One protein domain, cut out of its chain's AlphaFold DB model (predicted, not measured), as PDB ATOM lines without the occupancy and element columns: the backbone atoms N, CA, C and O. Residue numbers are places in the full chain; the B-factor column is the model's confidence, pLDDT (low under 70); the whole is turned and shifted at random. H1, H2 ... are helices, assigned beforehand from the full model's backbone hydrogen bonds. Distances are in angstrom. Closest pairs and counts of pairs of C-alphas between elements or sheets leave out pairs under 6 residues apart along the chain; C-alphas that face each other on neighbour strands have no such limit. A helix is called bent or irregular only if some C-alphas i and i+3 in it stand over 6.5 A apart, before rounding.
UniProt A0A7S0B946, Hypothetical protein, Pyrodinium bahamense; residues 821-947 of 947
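AT A GLANCE: This is residues 821 to 947 of the 947 residues of the protein "Hypothetical protein" of Pyrodinium bahamense (UniProt A0A7S0B946). One very long straight helix, H5, makes the length of the domain; H2 packs on its earlier half, running back the other way, and H1 meets its later half nearly at a right angle, with residues 821 to 833 of H1 sticking out as a free arm. At the end where H5 begins, the short helices H3 and H4 and a long loop, residues 878 to 899, make a small head. The printed part has 127 residues with five named helices, in the order H1, H2, H3, H4, H5, and no named strand; the class is all helix, with 94 residues in the helices. The whole is extended, with a radius of gyration of the C-alphas of 23.1 A, and its outline is flat, spanning 77 by 45 by 22 A.

IN THESE COORDINATES: H5 is the longest helix, residues 906 to 946, 60.7 A from first to last C-alpha; it begins with C-alpha 906 at (57.213, 109.408, 44.560) and ends with C-alpha 946 at (54.755, 92.442, 102.834). H2, residues 850 to 872, is 32.2 A long. H1, residues 821 to 842, is 33.2 A long and begins with C-alpha 821 at (33.479, 119.090, 91.870). H1 is irregular, with C-alphas 821 and 824 7.3 A apart, and it has a kink of 34 degrees near residue 834. H3, residues 874 to 877, and H4, residues 900 to 903, have four residues each. H4 is neither bent nor irregular, but only just: C-alphas 900 and 903 are 6.4 A apart.

HOW THE PARTS SIT: H5 is the hub and touches three helices, H1, H2 and H3. H2 touches residues 908 to 925 of H5, and the closest C-alphas, those of Ala 859 and Ala 918, are 4.6 A apart. These two helices run opposite ways at a steep tilt of 37 degrees, only just beyond shallow. H1 touches H5 with residues 834 to 842 alone, and H5 touches H1 with residues 929 to 937 alone. The closest C-alphas there are those of Tyr 839 and Ala 933, 4.8 A apart, and the lines of H1 and H5 stand about perpendicular, at 81 degrees. H3 touches residues 906 to 909 of H5; the closest C-alphas are those of Cys 877 and Gly 908, 4.1 A apart. H2 and H3 are close but not clearly touching, with the C-alphas of Phe 870 and Cys 877 6.8 A apart. H4 touches no helix and is apart from H5, although two residues link them. H1 and H2 are also apart. Every O i to N i+4 pair is within hydrogen-bond range in H2 and H5, and in H1 15 of 18 are. H3 and H4 are too short for such a pair; the one O i to N i+3 pair is within range in H3 and is not in H4.

THE WHOLE: The two C-alphas farthest apart, those of Glu 892 and Ser 947, are 76.6 A from each other. Residues 821 to 833, which belong to H1, stand free, and so do residues 941 to 947, of which 941 to 946 belong to H5. Without these stretches the body has 107 residues and spans 66 by 22 by 16 A. The printed part has no cut and ends at residue 947, the chain's last residue. The link from H3 to H4, 22 residues, is long; H2 to H3 and H4 to H5 are tight links, and H1 to H2 is a short one of 7 residues. The mean pLDDT of the printed part is 81.0, and it is under 70 at residue 875, residues 880 to 898 and residue 947.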
ATOM      1  N   GLU A 821      33.800 119.656  93.190       74.81
ATOM      2  CA  GLU A 821      33.479 119.090  91.870       74.81
ATOM      3  C   GLU A 821      34.692 118.506  91.119       74.81
ATOM      4  O   GLU A 821      34.527 117.659  90.242       74.81
ATOM      5  N   HIS A 822      35.916 118.936  91.449       78.06
ATOM      6  CA  HIS A 822      37.153 118.460  90.814       78.06
ATOM      7  C   HIS A 822      37.933 117.459  91.674       78.06
ATOM      8  O   HIS A 822      38.989 116.986  91.251       78.06
ATOM      9  N   GLU A 823      37.415 117.098  92.848       76.19
ATOM     10  CA  GLU A 823      38.002 116.073  93.711       76.19
ATOM     11  C   GLU A 823      38.178 114.723  92.992       76.19
ATOM     12  O   GLU A 823      39.255 114.140  93.115       76.19
ATOM     13  N   PRO A 824      37.245 114.251  92.134       79.88
ATOM     14  CA  PRO A 824      37.462 113.026  91.363       79.88
ATOM     15  C   PRO A 824      38.666 113.112  90.415       79.88
ATOM     16  O   PRO A 824      39.371 112.123  90.223       79.88
ATOM     17  N   VAL A 825      38.929 114.290  89.837       81.25
ATOM     18  CA  VAL A 825      40.077 114.531  88.944       81.25
ATOM     19  C   VAL A 825      41.381 114.546  89.741       81.25
ATOM     20  O   VAL A 825      42.380 113.962  89.310       81.25
ATOM     21  N   ALA A 826      41.369 115.166  90.923       78.75
ATOM     22  CA  ALA A 826      42.502 115.157  91.842       78.75
ATOM     23  C   ALA A 826      42.797 113.734  92.349       78.75
ATOM     24  O   ALA A 826      43.945 113.296  92.296       78.75
ATOM     25  N   ALA A 827      41.764 112.979  92.730       82.50
ATOM     26  CA  ALA A 827      41.873 111.592  93.170       82.50
ATOM     27  C   ALA A 827      42.364 110.664  92.048       82.50
ATOM     28  O   ALA A 827      43.205 109.801  92.294       82.50
ATOM     29  N   LEU A 828      41.894 110.842  90.805       82.12
ATOM     30  CA  LEU A 828      42.401 110.086  89.657       82.12
ATOM     31  C   LEU A 828      43.870 110.418  89.384       82.12
ATOM     32  O   LEU A 828      44.673 109.507  89.207       82.12
ATOM     33  N   THR A 829      44.234 111.702  89.429       81.81
ATOM     34  CA  THR A 829      45.630 112.131  89.287       81.81
ATOM     35  C   THR A 829      46.497 111.483  90.361       81.81
ATOM     36  O   THR A 829      47.541 110.932  90.039       81.81
ATOM     37  N   GLN A 830      46.041 111.461  91.615       81.31
ATOM     38  CA  GLN A 830      46.751 110.823  92.721       81.31
ATOM     39  C   GLN A 830      46.879 109.301  92.544       81.31
ATOM     40  O   GLN A 830      47.944 108.748  92.810       81.31
ATOM     41  N   LYS A 831      45.843 108.623  92.037       80.31
ATOM     42  CA  LYS A 831      45.901 107.186  91.709       80.31
ATOM     43  C   LYS A 831      46.876 106.891  90.566       80.31
ATOM     44  O   LYS A 831      47.628 105.925  90.628       80.31
ATOM     45  N   GLU A 832      46.901 107.732  89.535       83.69
ATOM     46  CA  GLU A 832      47.810 107.583  88.393       83.69
ATOM     47  C   GLU A 832      49.242 108.042  88.703       83.69
ATOM     48  O   GLU A 832      50.159 107.696  87.954       83.69
ATOM     49  N   MET A 833      49.478 108.781  89.794       81.06
ATOM     50  CA  MET A 833      50.823 109.226  90.178       81.06
ATOM     51  C   MET A 833      51.764 108.046  90.417       81.06
ATOM     52  O   MET A 833      52.889 108.086  89.926       81.06
ATOM     53  N   ALA A 834      51.309 106.985  91.093       82.06
ATOM     54  CA  ALA A 834      52.130 105.799  91.353       82.06
ATOM     55  C   ALA A 834      52.536 105.091  90.048       82.06
ATOM     56  O   ALA A 834      53.713 104.791  89.837       82.06
ATOM     57  N   TYR A 835      51.585 104.908  89.126       84.75
ATOM     58  CA  TYR A 835      51.865 104.340  87.804       84.75
ATOM     59  C   TYR A 835      52.764 105.256  86.963       84.75
ATOM     60  O   TYR A 835      53.689 104.782  86.312       84.75
ATOM     61  N   THR A 836      52.534 106.571  86.992       84.06
ATOM     62  CA  THR A 836      53.335 107.550  86.242       84.06
ATOM     63  C   THR A 836      54.772 107.583  86.751       84.06
ATOM     64  O   THR A 836      55.693 107.591  85.942       84.06
ATOM     65  N   GLN A 837      54.983 107.524  88.067       83.50
ATOM     66  CA  GLN A 837      56.314 107.398  88.665       83.50
ATOM     67  C   GLN A 837      56.987 106.083  88.257       83.50
ATOM     68  O   GLN A 837      58.115 106.105  87.771       83.50
ATOM     69  N   ALA A 838      56.282 104.950  88.357       83.50
ATOM     70  CA  ALA A 838      56.806 103.657  87.909       83.50
ATOM     71  C   ALA A 838      57.156 103.663  86.409       83.50
ATOM     72  O   ALA A 838      58.174 103.102  86.001       83.50
ATOM     73  N   TYR A 839      56.350 104.333  85.584       84.25
ATOM     74  CA  TYR A 839      56.599 104.509  84.156       84.25
ATOM     75  C   TYR A 839      57.797 105.428  83.884       84.25
ATOM     76  O   TYR A 839      58.628 105.113  83.032       84.25
ATOM     77  N   GLU A 840      57.937 106.540  84.609       82.56
ATOM     78  CA  GLU A 840      59.093 107.436  84.504       82.56
ATOM     79  C   GLU A 840      60.399 106.725  84.872       82.56
ATOM     80  O   GLU A 840      61.392 106.868  84.163       82.56
ATOM     81  N   GLU A 841      60.393 105.899  85.915       83.12
ATOM     82  CA  GLU A 841      61.558 105.108  86.323       83.12
ATOM     83  C   GLU A 841      61.865 103.952  85.363       83.12
ATOM     84  O   GLU A 841      63.030 103.629  85.108       83.12
ATOM     85  N   ALA A 842      60.830 103.296  84.826       82.94
ATOM     86  CA  ALA A 842      60.977 102.233  83.830       82.94
ATOM     87  C   ALA A 842      61.509 102.768  82.493       82.94
ATOM     88  O   ALA A 842      62.177 102.044  81.750       82.94
ATOM     89  N   THR A 843      61.215 104.032  82.194       83.19
ATOM     90  CA  THR A 843      61.695 104.731  81.003       83.19
ATOM     91  C   THR A 843      62.922 105.590  81.279       83.19
ATOM     92  O   THR A 843      63.407 106.243  80.362       83.19
ATOM     93  N   GLU A 844      63.491 105.586  82.484       84.62
ATOM     94  CA  GLU A 844      64.667 106.396  82.786       84.62
ATOM     95  C   GLU A 844      65.848 106.019  81.878       84.62
ATOM     96  O   GLU A 844      66.169 104.847  81.671       84.62
ATOM     97  N   TRP A 845      66.516 107.028  81.303       80.94
ATOM     98  CA  TRP A 845      67.543 106.797  80.284       80.94
ATOM     99  C   TRP A 845      68.648 105.859  80.785       80.94
ATOM    100  O   TRP A 845      69.048 104.949  80.061       80.94
ATOM    101  N   GLY A 846      69.083 106.024  82.040       79.81
ATOM    102  CA  GLY A 846      70.134 105.223  82.672       79.81
ATOM    103  C   GLY A 846      69.779 103.745  82.872       79.81
ATOM    104  O   GLY A 846      70.659 102.899  82.730       79.81
ATOM    105  N   THR A 847      68.506 103.418  83.105       79.94
ATOM    106  CA  THR A 847      68.047 102.053  83.426       79.94
ATOM    107  C   THR A 847      67.642 101.244  82.188       79.94
ATOM    108  O   THR A 847      67.566 100.013  82.236       79.94
ATOM    109  N   LEU A 848      67.408 101.910  81.050       81.62
ATOM    110  CA  LEU A 848      67.035 101.256  79.796       81.62
ATOM    111  C   LEU A 848      68.166 100.387  79.223       81.62
ATOM    112  O   LEU A 848      69.294 100.841  79.026       81.62
ATOM    113  N   ARG A 849      67.823  99.147  78.844       86.31
ATOM    114  CA  ARG A 849      68.705  98.258  78.069       86.31
ATOM    115  C   ARG A 849      69.065  98.889  76.721       86.31
ATOM    116  O   ARG A 849      68.237  99.565  76.108       86.31
ATOM    117  N   PHE A 850      70.262  98.587  76.217       86.31
ATOM    118  CA  PHE A 850      70.764  99.119  74.945       86.31
ATOM    119  C   PHE A 850      69.801  98.892  73.766       86.31
ATOM    120  O   PHE A 850      69.560  99.813  72.993       86.31
ATOM    121  N   SER A 851      69.161  97.720  73.679       85.12
ATOM    122  CA  SER A 851      68.180  97.413  72.628       85.12
ATOM    123  C   SER A 851      66.963  98.345  72.638       85.12
ATOM    124  O   SER A 851      66.539  98.814  71.586       85.12
ATOM    125  N   ARG A 852      66.426  98.675  73.821       84.62
ATOM    126  CA  ARG A 852      65.295  99.610  73.964       84.62
ATOM    127  C   ARG A 852      65.713 101.050  73.651       84.62
ATOM    128  O   ARG A 852      64.928 101.785  73.057       84.62
ATOM    129  N   ARG A 853      66.949 101.439  73.997       87.31
ATOM    130  CA  ARG A 853      67.513 102.744  73.606       87.31
ATOM    131  C   ARG A 853      67.649 102.854  72.091       87.31
ATOM    132  O   ARG A 853      67.218 103.850  71.523       87.31
ATOM    133  N   LEU A 854      68.195 101.823  71.443       88.00
ATOM    134  CA  LEU A 854      68.348 101.787  69.991       88.00
ATOM    135  C   LEU A 854      66.989 101.845  69.285       88.00
ATOM    136  O   LEU A 854      66.852 102.604  68.335       88.00
ATOM    137  N   LEU A 855      65.985 101.120  69.791       89.81
ATOM    138  CA  LEU A 855      64.617 101.141  69.265       89.81
ATOM    139  C   LEU A 855      63.980 102.540  69.331       89.81
ATOM    140  O   LEU A 855      63.373 102.990  68.364       89.81
ATOM    141  N   LEU A 856      64.111 103.238  70.464       88.88
ATOM    142  CA  LEU A 856      63.567 104.592  70.609       88.88
ATOM    143  C   LEU A 856      64.318 105.598  69.731       88.88
ATOM    144  O   LEU A 856      63.692 106.470  69.125       88.88
ATOM    145  N   LEU A 857      65.646 105.484  69.654       88.94
ATOM    146  CA  LEU A 857      66.468 106.348  68.811       88.94
ATOM    147  C   LEU A 857      66.155 106.140  67.330       88.94
ATOM    148  O   LEU A 857      65.941 107.130  66.643       88.94
ATOM    149  N   SER A 858      66.057 104.894  66.856       89.06
ATOM    150  CA  SER A 858      65.731 104.597  65.457       89.06
ATOM    151  C   SER A 858      64.318 105.045  65.082       89.06
ATOM    152  O   SER A 858      64.133 105.662  64.035       89.06
ATOM    153  N   ALA A 859      63.331 104.823  65.957       89.94
ATOM    154  CA  ALA A 859      61.977 105.335  65.755       89.94
ATOM    155  C   ALA A 859      61.979 106.866  65.638       89.94
ATOM    156  O   ALA A 859      61.366 107.424  64.731       89.94
ATOM    157  N   THR A 860      62.710 107.549  66.523       88.00
ATOM    158  CA  THR A 860      62.736 109.015  66.547       88.00
ATOM    159  C   THR A 860      63.509 109.602  65.370       88.00
ATOM    160  O   THR A 860      63.066 110.589  64.798       88.00
ATOM    161  N   THR A 861      64.628 109.008  64.945       87.44
ATOM    162  CA  THR A 861      65.375 109.500  63.776       87.44
ATOM    163  C   THR A 861      64.582 109.338  62.485       87.44
ATOM    164  O   THR A 861      64.534 110.275  61.693       87.44
ATOM    165  N   MET A 862      63.905 108.201  62.290       88.00
ATOM    166  CA  MET A 862      63.022 107.992  61.136       88.00
ATOM    167  C   MET A 862      61.826 108.949  61.153       88.00
ATOM    168  O   MET A 862      61.491 109.527  60.120       88.00
ATOM    169  N   MET A 863      61.225 109.171  62.329       88.56
ATOM    170  CA  MET A 863      60.124 110.119  62.501       88.56
ATOM    171  C   MET A 863      60.558 111.555  62.187       88.56
ATOM    172  O   MET A 863      59.873 112.262  61.452       88.56
ATOM    173  N   LEU A 864      61.716 111.978  62.699       85.94
ATOM    174  CA  LEU A 864      62.280 113.304  62.444       85.94
ATOM    175  C   LEU A 864      62.650 113.496  60.972       85.94
ATOM    176  O   LEU A 864      62.411 114.572  60.431       85.94
ATOM    177  N   LEU A 865      63.201 112.470  60.318       85.88
ATOM    178  CA  LEU A 865      63.528 112.523  58.894       85.88
ATOM    179  C   LEU A 865      62.263 112.672  58.041       85.88
ATOM    180  O   LEU A 865      62.208 113.544  57.181       85.88
ATOM    181  N   SER A 866      61.236 111.863  58.312       87.25
ATOM    182  CA  SER A 866      59.943 111.962  57.629       87.25
ATOM    183  C   SER A 866      59.290 113.333  57.851       87.25
ATOM    184  O   SER A 866      58.883 113.993  56.897       87.25
ATOM    185  N   PHE A 867      59.284 113.822  59.095       84.38
ATOM    186  CA  PHE A 867      58.783 115.152  59.438       84.38
ATOM    187  C   PHE A 867      59.538 116.271  58.710       84.38
ATOM    188  O   PHE A 867      58.915 117.192  58.188       84.38
ATOM    189  N   PHE A 868      60.870 116.184  58.630       81.81
ATOM    190  CA  PHE A 868      61.697 117.151  57.910       81.81
ATOM    191  C   PHE A 868      61.372 117.174  56.413       81.81
ATOM    192  O   PHE A 868      61.210 118.253  55.844       81.81
ATOM    193  N   ILE A 869      61.228 115.998  55.793       81.75
ATOM    194  CA  ILE A 869      60.854 115.879  54.381       81.75
ATOM    195  C   ILE A 869      59.484 116.529  54.146       81.75
ATOM    196  O   ILE A 869      59.361 117.380  53.273       81.75
ATOM    197  N   PHE A 870      58.477 116.229  54.965       80.31
ATOM    198  CA  PHE A 870      57.158 116.840  54.787       80.31
ATOM    199  C   PHE A 870      57.117 118.345  55.081       80.31
ATOM    200  O   PHE A 870      56.344 119.062  54.457       80.31
ATOM    201  N   MET A 871      57.917 118.841  56.027       74.75
ATOM    202  CA  MET A 871      57.905 120.259  56.399       74.75
ATOM    203  C   MET A 871      58.685 121.142  55.417       74.75
ATOM    204  O   MET A 871      58.232 122.240  55.104       74.75
ATOM    205  N   PHE A 872      59.853 120.693  54.948       72.19
ATOM    206  CA  PHE A 872      60.744 121.508  54.110       72.19
ATOM    207  C   PHE A 872      60.703 121.146  52.623       72.19
ATOM    208  O   PHE A 872      61.131 121.952  51.801       72.19
ATOM    209  N   LEU A 873      60.190 119.963  52.267       74.62
ATOM    210  CA  LEU A 873      60.081 119.477  50.889       74.62
ATOM    211  C   LEU A 873      58.614 119.193  50.498       74.62
ATOM    212  O   LEU A 873      58.371 118.316  49.669       74.62
ATOM    213  N   ASP A 874      57.638 119.931  51.059       71.62
ATOM    214  CA  ASP A 874      56.193 119.788  50.748       71.62
ATOM    215  C   ASP A 874      55.932 119.855  49.231       71.62
ATOM    216  O   ASP A 874      55.274 118.970  48.692       71.62
ATOM    217  N   GLU A 875      56.546 120.821  48.529       68.94
ATOM    218  CA  GLU A 875      56.423 121.010  47.067       68.94
ATOM    219  C   GLU A 875      56.930 119.807  46.247       68.94
ATOM    220  O   GLU A 875      56.499 119.597  45.118       68.94
ATOM    221  N   VAL A 876      57.855 119.016  46.802       75.94
ATOM    222  CA  VAL A 876      58.430 117.826  46.148       75.94
ATOM    223  C   VAL A 876      57.652 116.558  46.520       75.94
ATOM    224  O   VAL A 876      57.683 115.561  45.797       75.94
ATOM    225  N   CYS A 877      56.953 116.574  47.657       78.38
ATOM    226  CA  CYS A 877      56.192 115.434  48.163       78.38
ATOM    227  C   CYS A 877      54.742 115.424  47.675       78.38
ATOM    228  O   CYS A 877      54.178 114.340  47.499       78.38
ATOM    229  N   PHE A 878      54.144 116.596  47.459       78.00
ATOM    230  CA  PHE A 878      52.735 116.737  47.111       78.00
ATOM    231  C   PHE A 878      52.527 117.666  45.920       78.00
ATOM    232  O   PHE A 878      53.220 118.667  45.757       78.00
ATOM    233  N   ARG A 879      51.506 117.358  45.116       73.62
ATOM    234  CA  ARG A 879      51.006 118.274  44.088       73.62
ATOM    235  C   ARG A 879      50.230 119.425  44.737       73.62
ATOM    236  O   ARG A 879      49.545 119.234  45.745       73.62
ATOM    237  N   ASN A 880      50.319 120.612  44.144       69.19
ATOM    238  CA  ASN A 880      49.510 121.758  44.555       69.19
ATOM    239  C   ASN A 880      48.051 121.501  44.158       69.19
ATOM    240  O   ASN A 880      47.765 121.375  42.974       69.19
ATOM    241  N   PHE A 881      47.160 121.406  45.147       69.75
ATOM    242  CA  PHE A 881      45.734 121.149  44.944       69.75
ATOM    243  C   PHE A 881      44.910 122.008  45.906       69.75
ATOM    244  O   PHE A 881      45.157 122.000  47.120       69.75
ATOM    245  N   LYS A 882      43.957 122.764  45.368       66.00
ATOM    246  CA  LYS A 882      43.073 123.683  46.089       66.00
ATOM    247  C   LYS A 882      41.622 123.203  46.055       66.00
ATOM    248  O   LYS A 882      41.283 122.209  45.427       66.00
ATOM    249  N   VAL A 883      40.754 123.919  46.769       65.00
ATOM    250  CA  VAL A 883      39.322 123.587  46.877       65.00
ATOM    251  C   VAL A 883      38.547 123.886  45.583       65.00
ATOM    252  O   VAL A 883      37.509 123.274  45.353       65.00
ATOM    253  N   ASP A 884      39.028 124.813  44.752       64.38
ATOM    254  CA  ASP A 884      38.454 125.162  43.447       64.38
ATOM    255  C   ASP A 884      38.919 124.251  42.298       64.38
ATOM    256  O   ASP A 884      38.275 124.233  41.249       64.38
ATOM    257  N   ASP A 885      39.983 123.467  42.497       67.69
ATOM    258  CA  ASP A 885      40.484 122.516  41.502       67.69
ATOM    259  C   ASP A 885      39.545 121.296  41.386       67.69
ATOM    260  O   ASP A 885      38.761 121.004  42.292       67.69
ATOM    261  N   SER A 886      39.608 120.559  40.274       62.59
ATOM    262  CA  SER A 886      38.712 119.431  39.968       62.59
ATOM    263  C   SER A 886      39.489 118.112  39.848       62.59
ATOM    264  O   SER A 886      40.546 118.048  39.232       62.59
ATOM    265  N   ILE A 887      39.005 117.027  40.463       69.25
ATOM    266  CA  ILE A 887      39.695 115.719  40.462       69.25
ATOM    267  C   ILE A 887      39.676 115.090  39.073       69.25
ATOM    268  O   ILE A 887      40.662 114.478  38.654       69.25
ATOM    269  N   SER A 888      38.539 115.208  38.392       59.44
ATOM    270  CA  SER A 888      38.320 114.667  37.053       59.44
ATOM    271  C   SER A 888      39.108 115.413  35.982       59.44
ATOM    272  O   SER A 888      39.358 114.845  34.917       59.44
ATOM    273  N   ALA A 889      39.541 116.643  36.270       60.78
ATOM    274  CA  ALA A 889      40.397 117.359  35.357       60.78
ATOM    275  C   ALA A 889      41.749 116.650  35.188       60.78
ATOM    276  O   ALA A 889      42.293 116.043  36.126       60.78
ATOM    277  N   PRO A 890      42.318 116.726  33.977       57.81
ATOM    278  CA  PRO A 890      43.684 116.294  33.743       57.81
ATOM    279  C   PRO A 890      44.652 117.075  34.642       57.81
ATOM    280  O   PRO A 890      44.364 118.190  35.085       57.81
ATOM    281  N   TYR A 891      45.854 116.526  34.850       55.97
ATOM    282  CA  TYR A 891      46.940 117.217  35.565       55.97
ATOM    283  C   TYR A 891      47.232 118.629  35.000       55.97
ATOM    284  O   TYR A 891      47.796 119.467  35.693       55.97
ATOM    285  N   GLU A 892      46.809 118.885  33.755       50.03
ATOM    286  CA  GLU A 892      46.879 120.146  33.005       50.03
ATOM    287  C   GLU A 892      46.114 121.329  33.642       50.03
ATOM    288  O   GLU A 892      46.496 122.475  33.409       50.03
ATOM    289  N   GLU A 893      45.065 121.083  34.437       56.12
ATOM    290  CA  GLU A 893      44.224 122.122  35.074       56.12
ATOM    291  C   GLU A 893      44.290 122.066  36.611       56.12
ATOM    292  O   GLU A 893      43.311 122.347  37.294       56.12
ATOM    293  N   ASN A 894      45.441 121.659  37.164       59.97
ATOM    294  CA  ASN A 894      45.614 121.310  38.586       59.97
ATOM    295  C   ASN A 894      44.720 120.145  39.056       59.97
ATOM    296  O   ASN A 894      44.473 119.990  40.251       59.97
ATOM    297  N   GLY A 895      44.250 119.300  38.135       59.16
ATOM    298  CA  GLY A 895      43.446 118.131  38.471       59.16
ATOM    299  C   GLY A 895      44.257 116.894  38.851       59.16
ATOM    300  O   GLY A 895      45.488 116.878  38.800       59.16
ATOM    301  N   LEU A 896      43.562 115.828  39.252       67.31
ATOM    302  CA  LEU A 896      44.166 114.572  39.726       67.31
ATOM    303  C   LEU A 896      44.001 113.409  38.729       67.31
ATOM    304  O   LEU A 896      44.257 112.255  39.077       67.31
ATOM    305  N   ASN A 897      43.603 113.707  37.485       66.06
ATOM    306  CA  ASN A 897      43.389 112.740  36.403       66.06
ATOM    307  C   ASN A 897      42.480 111.569  36.828       66.06
ATOM    308  O   ASN A 897      42.763 110.400  36.563       66.06
ATOM    309  N   GLY A 898      41.427 111.879  37.593       66.62
ATOM    310  CA  GLY A 898      40.462 110.906  38.107       66.62
ATOM    311  C   GLY A 898      40.942 110.043  39.284       66.62
ATOM    312  O   GLY A 898      40.146 109.257  39.797       66.62
ATOM    313  N   ASN A 899      42.191 110.177  39.757       75.00
ATOM    314  CA  ASN A 899      42.715 109.405  40.888       75.00
ATOM    315  C   ASN A 899      43.177 110.302  42.048       75.00
ATOM    316  O   ASN A 899      44.246 110.906  42.010       75.00
ATOM    317  N   ALA A 900      42.414 110.291  43.143       73.19
ATOM    318  CA  ALA A 900      42.699 111.057  44.357       73.19
ATOM    319  C   ALA A 900      44.100 110.803  44.959       73.19
ATOM    320  O   ALA A 900      44.691 111.707  45.548       73.19
ATOM    321  N   MET A 901      44.659 109.596  44.804       76.44
ATOM    322  CA  MET A 901      45.963 109.232  45.384       76.44
ATOM    323  C   MET A 901      47.155 109.805  44.605       76.44
ATOM    324  O   MET A 901      48.270 109.829  45.128       76.44
ATOM    325  N   SER A 902      46.929 110.328  43.396       76.81
ATOM    326  CA  SER A 902      47.958 110.979  42.576       76.81
ATOM    327  C   SER A 902      48.455 112.311  43.151       76.81
ATOM    328  O   SER A 902      49.397 112.901  42.616       76.81
ATOM    329  N   ILE A 903      47.850 112.786  44.248       76.00
ATOM    330  CA  ILE A 903      48.313 113.965  44.985       76.00
ATOM    331  C   ILE A 903      49.691 113.737  45.623       76.00
ATOM    332  O   ILE A 903      50.445 114.694  45.795       76.00
ATOM    333  N   ILE A 904      50.037 112.483  45.944       81.19
ATOM    334  CA  ILE A 904      51.316 112.103  46.555       81.19
ATOM    335  C   ILE A 904      52.313 111.741  45.450       81.19
ATOM    336  O   ILE A 904      52.109 110.786  44.698       81.19
ATOM    337  N   LEU A 905      53.421 112.480  45.378       81.06
ATOM    338  CA  LEU A 905      54.531 112.204  44.463       81.06
ATOM    339  C   LEU A 905      55.438 111.087  45.017       81.06
ATOM    340  O   LEU A 905      55.392 110.755  46.203       81.06
ATOM    341  N   MET A 906      56.300 110.506  44.176       81.44
ATOM    342  CA  MET A 906      57.213 109.408  44.560       81.44
ATOM    343  C   MET A 906      58.029 109.677  45.848       81.44
ATOM    344  O   MET A 906      58.052 108.807  46.724       81.44
ATOM    345  N   PRO A 907      58.634 110.867  46.049       83.19
ATOM    346  CA  PRO A 907      59.319 111.195  47.303       83.19
ATOM    347  C   PRO A 907      58.390 111.191  48.530       83.19
ATOM    348  O   PRO A 907      58.801 110.787  49.619       83.19
ATOM    349  N   GLY A 908      57.121 111.569  48.344       84.31
ATOM    350  CA  GLY A 908      56.094 111.544  49.386       84.31
ATOM    351  C   GLY A 908      55.766 110.125  49.858       84.31
ATOM    352  O   GLY A 908      55.637 109.896  51.061       84.31
ATOM    353  N   TRP A 909      55.729 109.143  48.951       86.94
ATOM    354  CA  TRP A 909      55.559 107.727  49.314       86.94
ATOM    355  C   TRP A 909      56.727 107.191  50.147       86.94
ATOM    356  O   TRP A 909      56.506 106.479  51.128       86.94
ATOM    357  N   GLY A 910      57.961 107.586  49.817       87.69
ATOM    358  CA  GLY A 910      59.137 107.268  50.631       87.69
ATOM    359  C   GLY A 910      59.044 107.852  52.047       87.69
ATOM    360  O   GLY A 910      59.288 107.152  53.033       87.69
ATOM    361  N   ALA A 911      58.616 109.113  52.165       87.50
ATOM    362  CA  ALA A 911      58.410 109.770  53.456       87.50
ATOM    363  C   ALA A 911      57.277 109.129  54.282       87.50
ATOM    364  O   ALA A 911      57.409 109.006  55.504       87.50
ATOM    365  N   LEU A 912      56.200 108.667  53.632       88.69
ATOM    366  CA  LEU A 912      55.109 107.921  54.267       88.69
ATOM    367  C   LEU A 912      55.564 106.548  54.769       88.69
ATOM    368  O   LEU A 912      55.253 106.182  55.901       88.69
ATOM    369  N   ALA A 913      56.336 105.803  53.976       90.69
ATOM    370  CA  ALA A 913      56.875 104.511  54.397       90.69
ATOM    371  C   ALA A 913      57.760 104.651  55.649       90.69
ATOM    372  O   ALA A 913      57.609 103.893  56.609       90.69
ATOM    373  N   LEU A 914      58.621 105.678  55.677       90.12
ATOM    374  CA  LEU A 914      59.422 106.026  56.854       90.12
ATOM    375  C   LEU A 914      58.550 106.381  58.065       90.12
ATOM    376  O   LEU A 914      58.840 105.930  59.173       90.12
ATOM    377  N   PHE A 915      57.472 107.144  57.864       91.06
ATOM    378  CA  PHE A 915      56.535 107.517  58.926       91.06
ATOM    379  C   PHE A 915      55.839 106.300  59.546       91.06
ATOM    380  O   PHE A 915      55.824 106.151  60.770       91.06
ATOM    381  N   PHE A 916      55.283 105.405  58.724       92.81
ATOM    382  CA  PHE A 916      54.576 104.221  59.217       92.81
ATOM    383  C   PHE A 916      55.519 103.244  59.921       92.81
ATOM    384  O   PHE A 916      55.175 102.720  60.984       92.81
ATOM    385  N   LEU A 917      56.732 103.054  59.393       92.94
ATOM    386  CA  LEU A 917      57.757 102.254  60.057       92.94
ATOM    387  C   LEU A 917      58.154 102.865  61.410       92.94
ATOM    388  O   LEU A 917      58.232 102.152  62.411       92.94
ATOM    389  N   ALA A 918      58.329 104.187  61.476       92.25
ATOM    390  CA  ALA A 918      58.613 104.886  62.724       92.25
ATOM    391  C   ALA A 918      57.464 104.752  63.741       92.25
ATOM    392  O   ALA A 918      57.716 104.480  64.917       92.25
ATOM    393  N   CYS A 919      56.206 104.868  63.299       91.69
ATOM    394  CA  CYS A 919      55.025 104.641  64.136       91.69
ATOM    395  C   CYS A 919      54.996 103.218  64.700       91.69
ATOM    396  O   CYS A 919      54.732 103.038  65.890       91.69
ATOM    397  N   PHE A 920      55.304 102.215  63.875       93.75
ATOM    398  CA  PHE A 920      55.367 100.821  64.306       93.75
ATOM    399  C   PHE A 920      56.427 100.619  65.397       93.75
ATOM    400  O   PHE A 920      56.107 100.127  66.481       93.75
ATOM    401  N   LEU A 921      57.665 101.072  65.166       91.31
ATOM    402  CA  LEU A 921      58.750 100.976  66.152       91.31
ATOM    403  C   LEU A 921      58.415 101.733  67.449       91.31
ATOM    404  O   LEU A 921      58.684 101.241  68.548       91.31
ATOM    405  N   HIS A 922      57.772 102.897  67.334       92.06
ATOM    406  CA  HIS A 922      57.316 103.676  68.480       92.06
ATOM    407  C   HIS A 922      56.241 102.938  69.292       92.06
ATOM    408  O   HIS A 922      56.338 102.870  70.518       92.06
ATOM    409  N   CYS A 923      55.261 102.314  68.631       91.81
ATOM    410  CA  CYS A 923      54.229 101.513  69.290       91.81
ATOM    411  C   CYS A 923      54.820 100.298  70.017       91.81
ATOM    412  O   CYS A 923      54.427 100.006  71.150       91.81
ATOM    413  N   VAL A 924      55.801  99.618  69.409       92.00
ATOM    414  CA  VAL A 924      56.530  98.510  70.050       92.00
ATOM    415  C   VAL A 924      57.236  98.996  71.319       92.00
ATOM    416  O   VAL A 924      57.128  98.356  72.367       92.00
ATOM    417  N   PHE A 925      57.899 100.155  71.263       90.62
ATOM    418  CA  PHE A 925      58.557 100.751  72.428       90.62
ATOM    419  C   PHE A 925      57.564 101.125  73.541       90.62
ATOM    420  O   PHE A 925      57.813 100.814  74.710       90.62
ATOM    421  N   LEU A 926      56.435 101.757  73.200       89.19
ATOM    422  CA  LEU A 926      55.400 102.134  74.169       89.19
ATOM    423  C   LEU A 926      54.811 100.905  74.865       89.19
ATOM    424  O   LEU A 926      54.708 100.882  76.091       89.19
ATOM    425  N   ARG A 927      54.491  99.853  74.103       89.81
ATOM    426  CA  ARG A 927      53.955  98.605  74.658       89.81
ATOM    427  C   ARG A 927      54.968  97.916  75.571       89.81
ATOM    428  O   ARG A 927      54.607  97.501  76.668       89.81
ATOM    429  N   ALA A 928      56.232  97.836  75.158       87.25
ATOM    430  CA  ALA A 928      57.293  97.258  75.982       87.25
ATOM    431  C   ALA A 928      57.512  98.046  77.288       87.25
ATOM    432  O   ALA A 928      57.736  97.446  78.338       87.25
ATOM    433  N   SER A 929      57.416  99.377  77.231       87.06
ATOM    434  CA  SER A 929      57.566 100.253  78.400       87.06
ATOM    435  C   SER A 929      56.367 100.165  79.349       87.06
ATOM    436  O   SER A 929      56.555 100.148  80.562       87.06
ATOM    437  N   ALA A 930      55.147 100.037  78.820       87.62
ATOM    438  CA  ALA A 930      53.938  99.849  79.623       87.62
ATOM    439  C   ALA A 930      53.947  98.516  80.390       87.62
ATOM    440  O   ALA A 930      53.614  98.485  81.572       87.62
ATOM    441  N   VAL A 931      54.384  97.424  79.749       88.44
ATOM    442  CA  VAL A 931      54.524  96.111  80.409       88.44
ATOM    443  C   VAL A 931      55.554  96.168  81.539       88.44
ATOM    444  O   VAL A 931      55.321  95.632  82.619       88.44
ATOM    445  N   GLU A 932      56.678  96.851  81.317       86.81
ATOM    446  CA  GLU A 932      57.707  97.044  82.342       86.81
ATOM    447  C   GLU A 932      57.194  97.865  83.533       86.81
ATOM    448  O   GLU A 932      57.422  97.489  84.681       86.81
ATOM    449  N   ALA A 933      56.479  98.959  83.267       87.88
ATOM    450  CA  ALA A 933      55.904  99.811  84.303       87.88
ATOM    451  C   ALA A 933      54.863  99.058  85.145       87.88
ATOM    452  O   ALA A 933      54.899  99.134  86.371       87.88
ATOM    453  N   ALA A 934      53.991  98.272  84.504       89.38
ATOM    454  CA  ALA A 934      53.012  97.435  85.195       89.38
ATOM    455  C   ALA A 934      53.683  96.371  86.080       89.38
ATOM    456  O   ALA A 934      53.241  96.130  87.202       89.38
ATOM    457  N   ARG A 935      54.782  95.769  85.606       89.06
ATOM    458  CA  ARG A 935      55.569  94.813  86.397       89.06
ATOM    459  C   ARG A 935      56.152  95.464  87.652       89.06
ATOM    460  O   ARG A 935      55.976  94.922  88.737       89.06
ATOM    461  N   ARG A 936      56.785  96.633  87.515       86.94
ATOM    462  CA  ARG A 936      57.369  97.367  88.651       86.94
ATOM    463  C   ARG A 936      56.323  97.855  89.644       86.94
ATOM    464  O   ARG A 936      56.572  97.830  90.843       86.94
ATOM    465  N   LEU A 937      55.162  98.292  89.160       89.56
ATOM    466  CA  LEU A 937      54.056  98.670  90.035       89.56
ATOM    467  C   LEU A 937      53.591  97.467  90.863       89.56
ATOM    468  O   LEU A 937      53.492  97.578  92.076       89.56
ATOM    469  N   LYS A 938      53.417  96.301  90.229       90.06
ATOM    470  CA  LYS A 938      53.040  95.067  90.927       90.06
ATOM    471  C   LYS A 938      54.091  94.628  91.951       90.06
ATOM    472  O   LYS A 938      53.735  94.171  93.029       90.06
ATOM    473  N   GLU A 939      55.380  94.762  91.632       89.31
ATOM    474  CA  GLU A 939      56.477  94.490  92.574       89.31
ATOM    475  C   GLU A 939      56.434  95.424  93.792       89.31
ATOM    476  O   GLU A 939      56.674  94.968  94.907       89.31
ATOM    477  N   ARG A 940      56.082  96.704  93.604       85.62
ATOM    478  CA  ARG A 940      55.884  97.661  94.705       85.62
ATOM    479  C   ARG A 940      54.670  97.326  95.550       85.62
ATOM    480  O   ARG A 940      54.800  97.258  96.758       85.62
ATOM    481  N   GLU A 941      53.533  97.053  94.921       87.94
ATOM    482  CA  GLU A 941      52.314  96.647  95.630       87.94
ATOM    483  C   GLU A 941      52.539  95.367  96.447       87.94
ATOM    484  O   GLU A 941      52.036  95.246  97.559       87.94
ATOM    485  N   LEU A 942      53.334  94.425  95.927       89.31
ATOM    486  CA  LEU A 942      53.754  93.229  96.660       89.31
ATOM    487  C   LEU A 942      54.695  93.563  97.824       89.31
ATOM    488  O   LEU A 942      54.541  92.984  98.892       89.31
ATOM    489  N   ALA A 943      55.659  94.466  97.633       85.56
ATOM    490  CA  ALA A 943      56.566  94.891  98.698       85.56
ATOM    491  C   ALA A 943      55.822  95.629  99.823       85.56
ATOM    492  O   ALA A 943      56.020  95.299 100.988       85.56
ATOM    493  N   ASP A 944      54.921  96.546  99.465       86.19
ATOM    494  CA  ASP A 944      54.084  97.308 100.396       86.19
ATOM    495  C   ASP A 944      53.077  96.411 101.133       86.19
ATOM    496  O   ASP A 944      52.683  96.726 102.248       86.19
ATOM    497  N   ALA A 945      52.653  95.289 100.535       83.12
ATOM    498  CA  ALA A 945      51.788  94.302 101.188       83.12
ATOM    499  C   ALA A 945      52.548  93.352 102.132       83.12
ATOM    500  O   ALA A 945      51.924  92.663 102.939       83.12
ATOM    501  N   VAL A 946      53.875  93.263 101.989       82.50
ATOM    502  CA  VAL A 946      54.755  92.442 102.834       82.50
ATOM    503  C   VAL A 946      55.314  93.239 104.020       82.50
ATOM    504  O   VAL A 946      55.592  92.629 105.053       82.50
ATOM    505  N   SER A 947      55.484  94.562 103.895       69.06
ATOM    506  CA  SER A 947      55.806  95.462 105.020       69.06
ATOM    507  C   SER A 947      54.580  95.850 105.827       69.06
ATOM    508  O   SER A 947      54.737  96.028 107.055       69.06
TER     509      SER A 947